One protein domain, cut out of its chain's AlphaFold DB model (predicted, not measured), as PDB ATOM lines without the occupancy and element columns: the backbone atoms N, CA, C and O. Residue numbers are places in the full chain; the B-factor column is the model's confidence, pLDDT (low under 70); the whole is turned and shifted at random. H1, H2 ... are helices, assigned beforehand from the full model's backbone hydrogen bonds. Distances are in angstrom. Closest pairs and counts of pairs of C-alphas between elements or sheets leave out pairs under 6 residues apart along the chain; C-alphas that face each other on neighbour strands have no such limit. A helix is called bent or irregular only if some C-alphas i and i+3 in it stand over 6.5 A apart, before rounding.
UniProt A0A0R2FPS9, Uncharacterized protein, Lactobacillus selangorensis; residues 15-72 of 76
ATOM      1  N   SER A  15     153.579 190.078 185.988       84.69
ATOM      2  CA  SER A  15     153.990 188.724 186.400       84.69
ATOM      3  C   SER A  15     155.376 188.753 187.062       84.69
ATOM      4  O   SER A  15     156.198 189.621 186.770       84.69
ATOM      5  N   LYS A  16     155.672 187.804 187.964       88.06
ATOM      6  CA  LYS A  16     157.008 187.718 188.593       88.06
ATOM      7  C   LYS A  16     158.124 187.583 187.550       88.06
ATOM      8  O   LYS A  16     159.195 188.139 187.755       88.06
ATOM      9  N   VAL A  17     157.844 186.886 186.446       88.50
ATOM     10  CA  VAL A  17     158.765 186.721 185.313       88.50
ATOM     11  C   VAL A  17     159.004 188.054 184.611       88.50
ATOM     12  O   VAL A  17     160.154 188.417 184.406       88.50
ATOM     13  N   ASN A  18     157.951 188.824 184.334       90.88
ATOM     14  CA  ASN A  18     158.081 190.137 183.699       90.88
ATOM     15  C   ASN A  18     158.856 191.120 184.588       90.88
ATOM     16  O   ASN A  18     159.772 191.779 184.115       90.88
ATOM     17  N   LYS A  19     158.565 191.153 185.897       92.81
ATOM     18  CA  LYS A  19     159.314 191.988 186.854       92.81
ATOM     19  C   LYS A  19     160.792 191.627 186.906       92.81
ATOM     20  O   LYS A  19     161.629 192.513 187.019       92.81
ATOM     21  N   PHE A  20     161.099 190.332 186.869       92.81
ATOM     22  CA  PHE A  20     162.474 189.855 186.816       92.81
ATOM     23  C   PHE A  20     163.142 190.258 185.497       92.81
ATOM     24  O   PHE A  20     164.202 190.867 185.533       92.81
ATOM     25  N   TRP A  21     162.498 190.005 184.356       94.25
ATOM     26  CA  TRP A  21     162.996 190.397 183.036       94.25
ATOM     27  C   TRP A  21     163.296 191.897 182.953       94.25
ATOM     28  O   TRP A  21     164.400 192.284 182.586       94.25
ATOM     29  N   ASN A  22     162.367 192.734 183.415       94.06
ATOM     30  CA  ASN A  22     162.502 194.191 183.425       94.06
ATOM     31  C   ASN A  22     163.492 194.723 184.476       94.06
ATOM     32  O   ASN A  22     163.766 195.921 184.500       94.06
ATOM     33  N   SER A  23     164.017 193.858 185.351       96.25
ATOM     34  CA  SER A  23     165.083 194.215 186.292       96.25
ATOM     35  C   SER A  23     166.489 194.017 185.726       96.25
ATOM     36  O   SER A  23     167.436 194.505 186.337       96.25
ATOM     37  N   LEU A  24     166.619 193.321 184.591       96.88
ATOM     38  CA  LEU A  24     167.899 193.043 183.948       96.88
ATOM     39  C   LEU A  24     168.264 194.172 182.986       96.88
ATOM     40  O   LEU A  24     167.421 194.650 182.222       96.88
ATOM     41  N   ASP A  25     169.533 194.565 182.972       97.50
ATOM     42  CA  ASP A  25     170.065 195.349 181.865       97.50
ATOM     43  C   ASP A  25     170.230 194.496 180.593       97.50
ATOM     44  O   ASP A  25     170.068 193.272 180.588       97.50
ATOM     45  N   TYR A  26     170.551 195.159 179.480       97.06
ATOM     46  CA  TYR A  26     170.725 194.500 178.186       97.06
ATOM     47  C   TYR A  26     171.713 193.322 178.237       97.06
ATOM     48  O   TYR A  26     171.434 192.250 177.699       97.06
ATOM     49  N   TRP A  27     172.868 193.499 178.880       97.81
ATOM     50  CA  TRP A  27     173.904 192.470 178.922       97.81
ATOM     51  C   TRP A  27     173.555 191.357 179.904       97.81
ATOM     52  O   TRP A  27     173.816 190.190 179.614       97.81
ATOM     53  N   GLU A  28     172.935 191.684 181.035       98.25
ATOM     54  CA  GLU A  28     172.409 190.702 181.985       98.25
ATOM     55  C   GLU A  28     171.353 189.807 181.324       98.25
ATOM     56  O   GLU A  28     171.419 188.579 181.436       98.25
ATOM     57  N   ALA A  29     170.438 190.403 180.559       97.94
ATOM     58  CA  ALA A  29     169.413 189.691 179.812       97.94
ATOM     59  C   ALA A  29     170.006 188.793 178.714       97.94
ATOM     60  O   ALA A  29     169.665 187.611 178.630       97.94
ATOM     61  N   VAL A  30     170.939 189.310 177.906       98.06
ATOM     62  CA  VAL A  30     171.630 188.518 176.873       98.06
ATOM     63  C   VAL A  30     172.419 187.363 177.497       98.06
ATOM     64  O   VAL A  30     172.360 186.239 176.992       98.06
ATOM     65  N   ASN A  31     173.109 187.583 178.619       98.19
ATOM     66  CA  ASN A  31     173.857 186.532 179.314       98.19
ATOM     67  C   ASN A  31     172.937 185.452 179.902       98.19
ATOM     68  O   ASN A  31     173.251 184.259 179.809       98.19
ATOM     69  N   LEU A  32     171.790 185.842 180.466       97.31
ATOM     70  CA  LEU A  32     170.777 184.899 180.935       97.31
ATOM     71  C   LEU A  32     170.252 184.042 179.777       97.31
ATOM     72  O   LEU A  32     170.290 182.816 179.862       97.31
ATOM     73  N   LEU A  33     169.815 184.674 178.685       97.50
ATOM     74  CA  LEU A  33     169.307 183.970 177.505       97.50
ATOM     75  C   LEU A  33     170.365 183.029 176.915       97.50
ATOM     76  O   LEU A  33     170.056 181.878 176.624       97.50
ATOM     77  N   THR A  34     171.624 183.470 176.824       97.94
ATOM     78  CA  THR A  34     172.751 182.638 176.362       97.94
ATOM     79  C   THR A  34     172.920 181.400 177.241       97.94
ATOM     80  O   THR A  34     173.113 180.294 176.736       97.94
ATOM     81  N   THR A  35     172.825 181.578 178.562       96.75
ATOM     82  CA  THR A  35     172.933 180.481 179.531       96.75
ATOM     83  C   THR A  35     171.809 179.472 179.337       96.75
ATOM     84  O   THR A  35     172.078 178.272 179.285       96.75
ATOM     85  N   ILE A  36     170.571 179.946 179.175       96.12
ATOM     86  CA  ILE A  36     169.410 179.086 178.936       96.12
ATOM     87  C   ILE A  36     169.574 178.318 177.621       96.12
ATOM     88  O   ILE A  36     169.521 177.093 177.634       96.12
ATOM     89  N   ILE A  37     169.850 179.019 176.515       96.19
ATOM     90  CA  ILE A  37     169.998 178.428 175.175       96.19
ATOM     91  C   ILE A  37     171.065 177.334 175.182       96.19
ATOM     92  O   ILE A  37     170.822 176.218 174.722       96.19
ATOM     93  N   LYS A  38     172.235 177.620 175.762       96.19
ATOM     94  CA  LYS A  38     173.342 176.663 175.840       96.19
ATOM     95  C   LYS A  38     173.016 175.457 176.715       96.19
ATOM     96  O   LYS A  38     173.438 174.347 176.407       96.19
ATOM     97  N   ALA A  39     172.271 175.665 177.796       94.44
ATOM     98  CA  ALA A  39     171.859 174.576 178.664       94.44
ATOM     99  C   ALA A  39     170.816 173.669 177.984       94.44
ATOM    100  O   ALA A  39     170.894 172.454 178.143       94.44
ATOM    101  N   THR A  40     169.906 174.236 177.182       92.62
ATOM    102  CA  THR A  40     168.897 173.486 176.401       92.62
ATOM    103  C   THR A  40     169.431 172.892 175.095       92.62
ATOM    104  O   THR A  40     168.791 172.065 174.452       92.62
ATOM    105  N   ASN A  41     170.611 173.325 174.652       93.94
ATOM    106  CA  ASN A  41     171.253 172.816 173.448       93.94
ATOM    107  C   ASN A  41     172.743 172.565 173.718       93.94
ATOM    108  O   ASN A  41     173.579 173.377 173.334       93.94
ATOM    109  N   PRO A  42     173.115 171.437 174.350       91.44
ATOM    110  CA  PRO A  42     174.487 171.201 174.811       91.44
ATOM    111  C   PRO A  42     175.557 171.207 173.709       91.44
ATOM    112  O   PRO A  42     176.742 171.351 174.005       91.44
ATOM    113  N   ASN A  43     175.150 171.032 172.448       96.25
ATOM    114  CA  ASN A  43     176.047 170.971 171.295       96.25
ATOM    115  C   ASN A  43     176.210 172.321 170.580       96.25
ATOM    116  O   ASN A  43     177.034 172.418 169.670       96.25
ATOM    117  N   ILE A  44     175.436 173.347 170.950       97.06
ATOM    118  CA  ILE A  44     175.583 174.682 170.370       97.06
ATOM    119  C   ILE A  44     176.928 175.288 170.792       97.06
ATOM    120  O   ILE A  44     177.377 175.136 171.935       97.06
ATOM    121  N   SER A  45     177.583 176.000 169.878       98.00
ATOM    122  CA  SER A  45     178.772 176.762 170.243       98.00
ATOM    123  C   SER A  45     178.389 177.939 171.150       98.00
ATOM    124  O   SER A  45     177.258 178.428 171.129       98.00
ATOM    125  N   SER A  46     179.332 178.426 171.961       96.38
ATOM    126  CA  SER A  46     179.082 179.626 172.775       96.38
ATOM    127  C   SER A  46     178.754 180.851 171.913       96.38
ATOM    128  O   SER A  46     177.966 181.688 172.333       96.38
ATOM    129  N   GLU A  47     179.364 180.957 170.730       97.75
ATOM    130  CA  GLU A  47     179.176 182.075 169.800       97.75
ATOM    131  C   GLU A  47     177.786 182.046 169.155       97.75
ATOM    132  O   GLU A  47     177.099 183.070 169.112       97.75
ATOM    133  N   ASP A  48     177.331 180.862 168.740       98.31
ATOM    134  CA  ASP A  48     175.992 180.679 168.181       98.31
ATOM    135  C   ASP A  48     174.914 180.905 169.247       98.31
ATOM    136  O   ASP A  48     173.936 181.604 168.985       98.31
ATOM    137  N   ALA A  49     175.111 180.400 170.474       98.06
ATOM    138  CA  ALA A  49     174.183 180.644 171.582       98.06
ATOM    139  C   ALA A  49     174.061 182.132 171.916       98.06
ATOM    140  O   ALA A  49     172.963 182.623 172.172       98.06
ATOM    141  N   TYR A  50     175.180 182.855 171.903       97.94
ATOM    142  CA  TYR A  50     175.195 184.289 172.155       97.94
ATOM    143  C   TYR A  50     174.510 185.074 171.029       97.94
ATOM    144  O   TYR A  50     173.717 185.982 171.281       97.94
ATOM    145  N   SER A  51     174.754 184.683 169.777       97.94
ATOM    146  CA  SER A  51     174.084 185.264 168.609       97.94
ATOM    147  C   SER A  51     172.569 185.030 168.653       97.94
ATOM    148  O   SER A  51     171.788 185.955 168.418       97.94
ATOM    149  N   GLU A  52     172.135 183.823 169.023       97.44
ATOM    150  CA  GLU A  52     170.718 183.505 169.212       97.44
ATOM    151  C   GLU A  52     170.107 184.255 170.406       97.44
ATOM    152  O   GLU A  52     168.956 184.692 170.326       97.44
ATOM    153  N   ALA A  53     170.861 184.460 171.487       97.88
ATOM    154  CA  ALA A  53     170.418 185.239 172.638       97.88
ATOM    155  C   ALA A  53     170.154 186.705 172.269       97.88
ATOM    156  O   ALA A  53     169.118 187.246 172.646       97.88
ATOM    157  N   ILE A  54     171.028 187.329 171.471       97.94
ATOM    158  CA  ILE A  54     170.824 188.698 170.965       97.94
ATOM    159  C   ILE A  54     169.575 188.774 170.075       97.94
ATOM    160  O   ILE A  54     168.755 189.687 170.220       97.94
ATOM    161  N   ALA A  55     169.409 187.806 169.168       96.69
ATOM    162  CA  ALA A  55     168.227 187.739 168.313       96.69
ATOM    163  C   ALA A  55     166.944 187.540 169.137       96.69
ATOM    164  O   ALA A  55     165.923 188.159 168.853       96.69
ATOM    165  N   THR A  56     167.012 186.718 170.186       96.12
ATOM    166  CA  THR A  56     165.889 186.431 171.085       96.12
ATOM    167  C   THR A  56     165.544 187.624 171.972       96.12
ATOM    168  O   THR A  56     164.365 187.912 172.115       96.12
ATOM    169  N   TYR A  57     166.528 188.371 172.484       96.00
ATOM    170  CA  TYR A  57     166.299 189.604 173.253       96.00
ATOM    171  C   TYR A  57     165.469 190.631 172.468       96.00
ATOM    172  O   TYR A  57     164.642 191.339 173.033       96.00
ATOM    173  N   SER A  58     165.668 190.692 171.147       93.44
ATOM    174  CA  SER A  58     164.921 191.597 170.260       93.44
ATOM    175  C   SER A  58     163.441 191.207 170.095       93.44
ATOM    176  O   SER A  58     162.663 191.982 169.540       93.44
ATOM    177  N   ASP A  59     163.052 190.025 170.578       94.38
ATOM    178  CA  ASP A  59     161.684 189.515 170.625       94.38
ATOM    179  C   ASP A  59     161.274 189.289 172.092       94.38
ATOM    180  O   ASP A  59     161.560 188.259 172.712       94.38
ATOM    181  N   GLU A  60     160.590 190.281 172.666       91.44
ATOM    182  CA  GLU A  60     160.150 190.253 174.064       91.44
ATOM    183  C   GLU A  60     159.250 189.042 174.362       91.44
ATOM    184  O   GLU A  60     159.400 188.394 175.398       91.44
ATOM    185  N   ALA A  61     158.358 188.673 173.437       92.38
ATOM    186  CA  ALA A  61     157.468 187.533 173.625       92.38
ATOM    187  C   ALA A  61     158.254 186.217 173.676       92.38
ATOM    188  O   ALA A  61     157.989 185.372 174.538       92.38
ATOM    189  N   LYS A  62     159.251 186.052 172.796       93.44
ATOM    190  CA  LYS A  62     160.143 184.886 172.806       93.44
ATOM    191  C   LYS A  62     160.999 184.846 174.074       93.44
ATOM    192  O   LYS A  62     161.150 183.773 174.657       93.44
ATOM    193  N   SER A  63     161.505 185.991 174.527       93.44
ATOM    194  CA  SER A  63     162.298 186.103 175.759       93.44
ATOM    195  C   SER A  63     161.497 185.678 176.990       93.44
ATOM    196  O   SER A  63     161.923 184.797 177.738       93.44
ATOM    197  N   LEU A  64     160.297 186.241 177.164       93.44
ATOM    198  CA  LEU A  64     159.415 185.912 178.283       93.44
ATOM    199  C   LEU A  64     158.966 184.451 178.244       93.44
ATOM    200  O   LEU A  64     158.959 183.791 179.280       93.44
ATOM    201  N   TYR A  65     158.642 183.928 177.057       92.00
ATOM    202  CA  TYR A  65     158.297 182.520 176.890       92.00
ATOM    203  C   TYR A  65     159.450 181.601 177.302       92.00
ATOM    204  O   TYR A  65     159.231 180.653 178.052       92.00
ATOM    205  N   LEU A  66     160.676 181.886 176.851       93.06
ATOM    206  CA  LEU A  66     161.837 181.057 177.162       93.06
ATOM    207  C   LEU A  66     162.117 181.032 178.671       93.06
ATOM    208  O   LEU A  66     162.280 179.957 179.244       93.06
ATOM    209  N   ILE A  67     162.102 182.196 179.327       92.88
ATOM    210  CA  ILE A  67     162.318 182.304 180.777       92.88
ATOM    211  C   ILE A  67     161.211 181.581 181.550       92.88
ATOM    212  O   ILE A  67     161.501 180.836 182.489       92.88
ATOM    213  N   ASP A  68     159.951 181.764 181.153       91.81
ATOM    214  CA  ASP A  68     158.812 181.102 181.788       91.81
ATOM    215  C   ASP A  68     158.905 179.575 181.671       91.81
ATOM    216  O   ASP A  68     158.751 178.869 182.671       91.81
ATOM    217  N   GLN A  69     159.245 179.064 180.482       89.94
ATOM    218  CA  GLN A  69     159.482 177.638 180.264       89.94
ATOM    219  C   GLN A  69     160.630 177.120 181.130       89.94
ATOM    220  O   GLN A  69     160.466 176.090 181.786       89.94
ATOM    221  N   THR A  70     161.765 177.822 181.186       91.94
ATOM    222  CA  THR A  70     162.913 177.396 181.997       91.94
ATOM    223  C   THR A  70     162.578 177.344 183.484       91.94
ATOM    224  O   THR A  70     162.943 176.385 184.160       91.94
ATOM    225  N   ILE A  71     161.852 178.335 184.007       88.56
ATOM    226  CA  ILE A  71     161.492 178.390 185.431       88.56
ATOM    227  C   ILE A  71     160.487 177.292 185.800       88.56
ATOM    228  O   ILE A  71     160.611 176.688 186.866       88.56
ATOM    229  N   HIS A  72     159.491 177.028 184.950       87.38
ATOM    230  CA  HIS A  72     158.409 176.098 185.286       87.38
ATOM    231  C   HIS A  72     158.694 174.647 184.909       87.38
ATOM    232  O   HIS A  72     158.189 173.739 185.569       87.38
TER     233      HIS A  72
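AT A GLANCE: This is residues 15 to 72 of the 76 residues of an uncharacterized protein of Lactobacillus selangorensis (UniProt A0A0R2FPS9). Two helices, H2 and H3, cross face to face as a slanted X, and H4 stands at one side of this pair, making a corner with the last residues of H3. The short H1 packs on H4 with Val 17 nearest to it, away from H3, and a link of four residues joins H1 to the first end of H2. The printed part has 58 residues with four named helices, H1, H2, H3 and H4 in that order along the chain, and no named strand; its class is all helix. It is compact, with a radius of gyration of the C-alphas of 10.7 A, and the C-alphas span 32 by 23 by 16 A.

IN THESE COORDINATES: H1 runs from Lys 16, whose C-alpha is at (157.008, 187.718, 188.593), to Trp 21. H2, the longest helix by residues, holds residues 26 to 40 and measures 21.2 A from first to last C-alpha; its C-alpha 26 is at (170.725, 194.500, 178.186). H3 holds residues 46 to 57 and measures 16.2 A. H4 holds residues 60 to 72, measures 18.1 A and ends with C-alpha 72 at (158.409, 176.098, 185.286). No helix is bent.

HOW THE PARTS SIT: H4 is the hub, touching the three other helices. H1 touches residues 64 to 68 of H4 at a steep tilt of 53 degrees, opposite ways; the closest C-alphas, those of Val 17 and Asp 68, are 6.6 A apart. H1 and H2 are close but not clearly touching, with the C-alphas of Trp 21 and Ala 29 closest at 7.2 A. H2 and H3 touch with 21 pairs of C-alphas within 8 A, the closest being those of Thr 34 and Ala 53 at 5.1 A; they run opposite ways at a steep tilt of 59 degrees. H2, with residues 33 to 36 alone, and H4 only just touch, with 3 pairs of C-alphas within 8 A; the closest are those of Ile 36 and Thr 70 at 7.4 A, and the two run the same way at a steep tilt of 53 degrees. H3 and H4 touch only at the corner by their link, and only just, with 3 pairs of C-alphas within 8 A; the closest are those of Tyr 57 and Ser 63 at 5.9 A. H1 and H3 are apart. In H1, H2, H3 and H4 every O i to N i+4 pair is within hydrogen-bond range.

THE WHOLE: The two C-alphas farthest apart are those of Ser 15 and Asn 43, at 32.1 A, while the first and last printed C-alphas are 13.4 A apart. The printed part has no cut. The links from H1 to H2, H2 to H3 and H3 to H4 are tight, with 4, 5 and 2 residues. The mean pLDDT of the printed part is 94.7, and no printed residue is under 70.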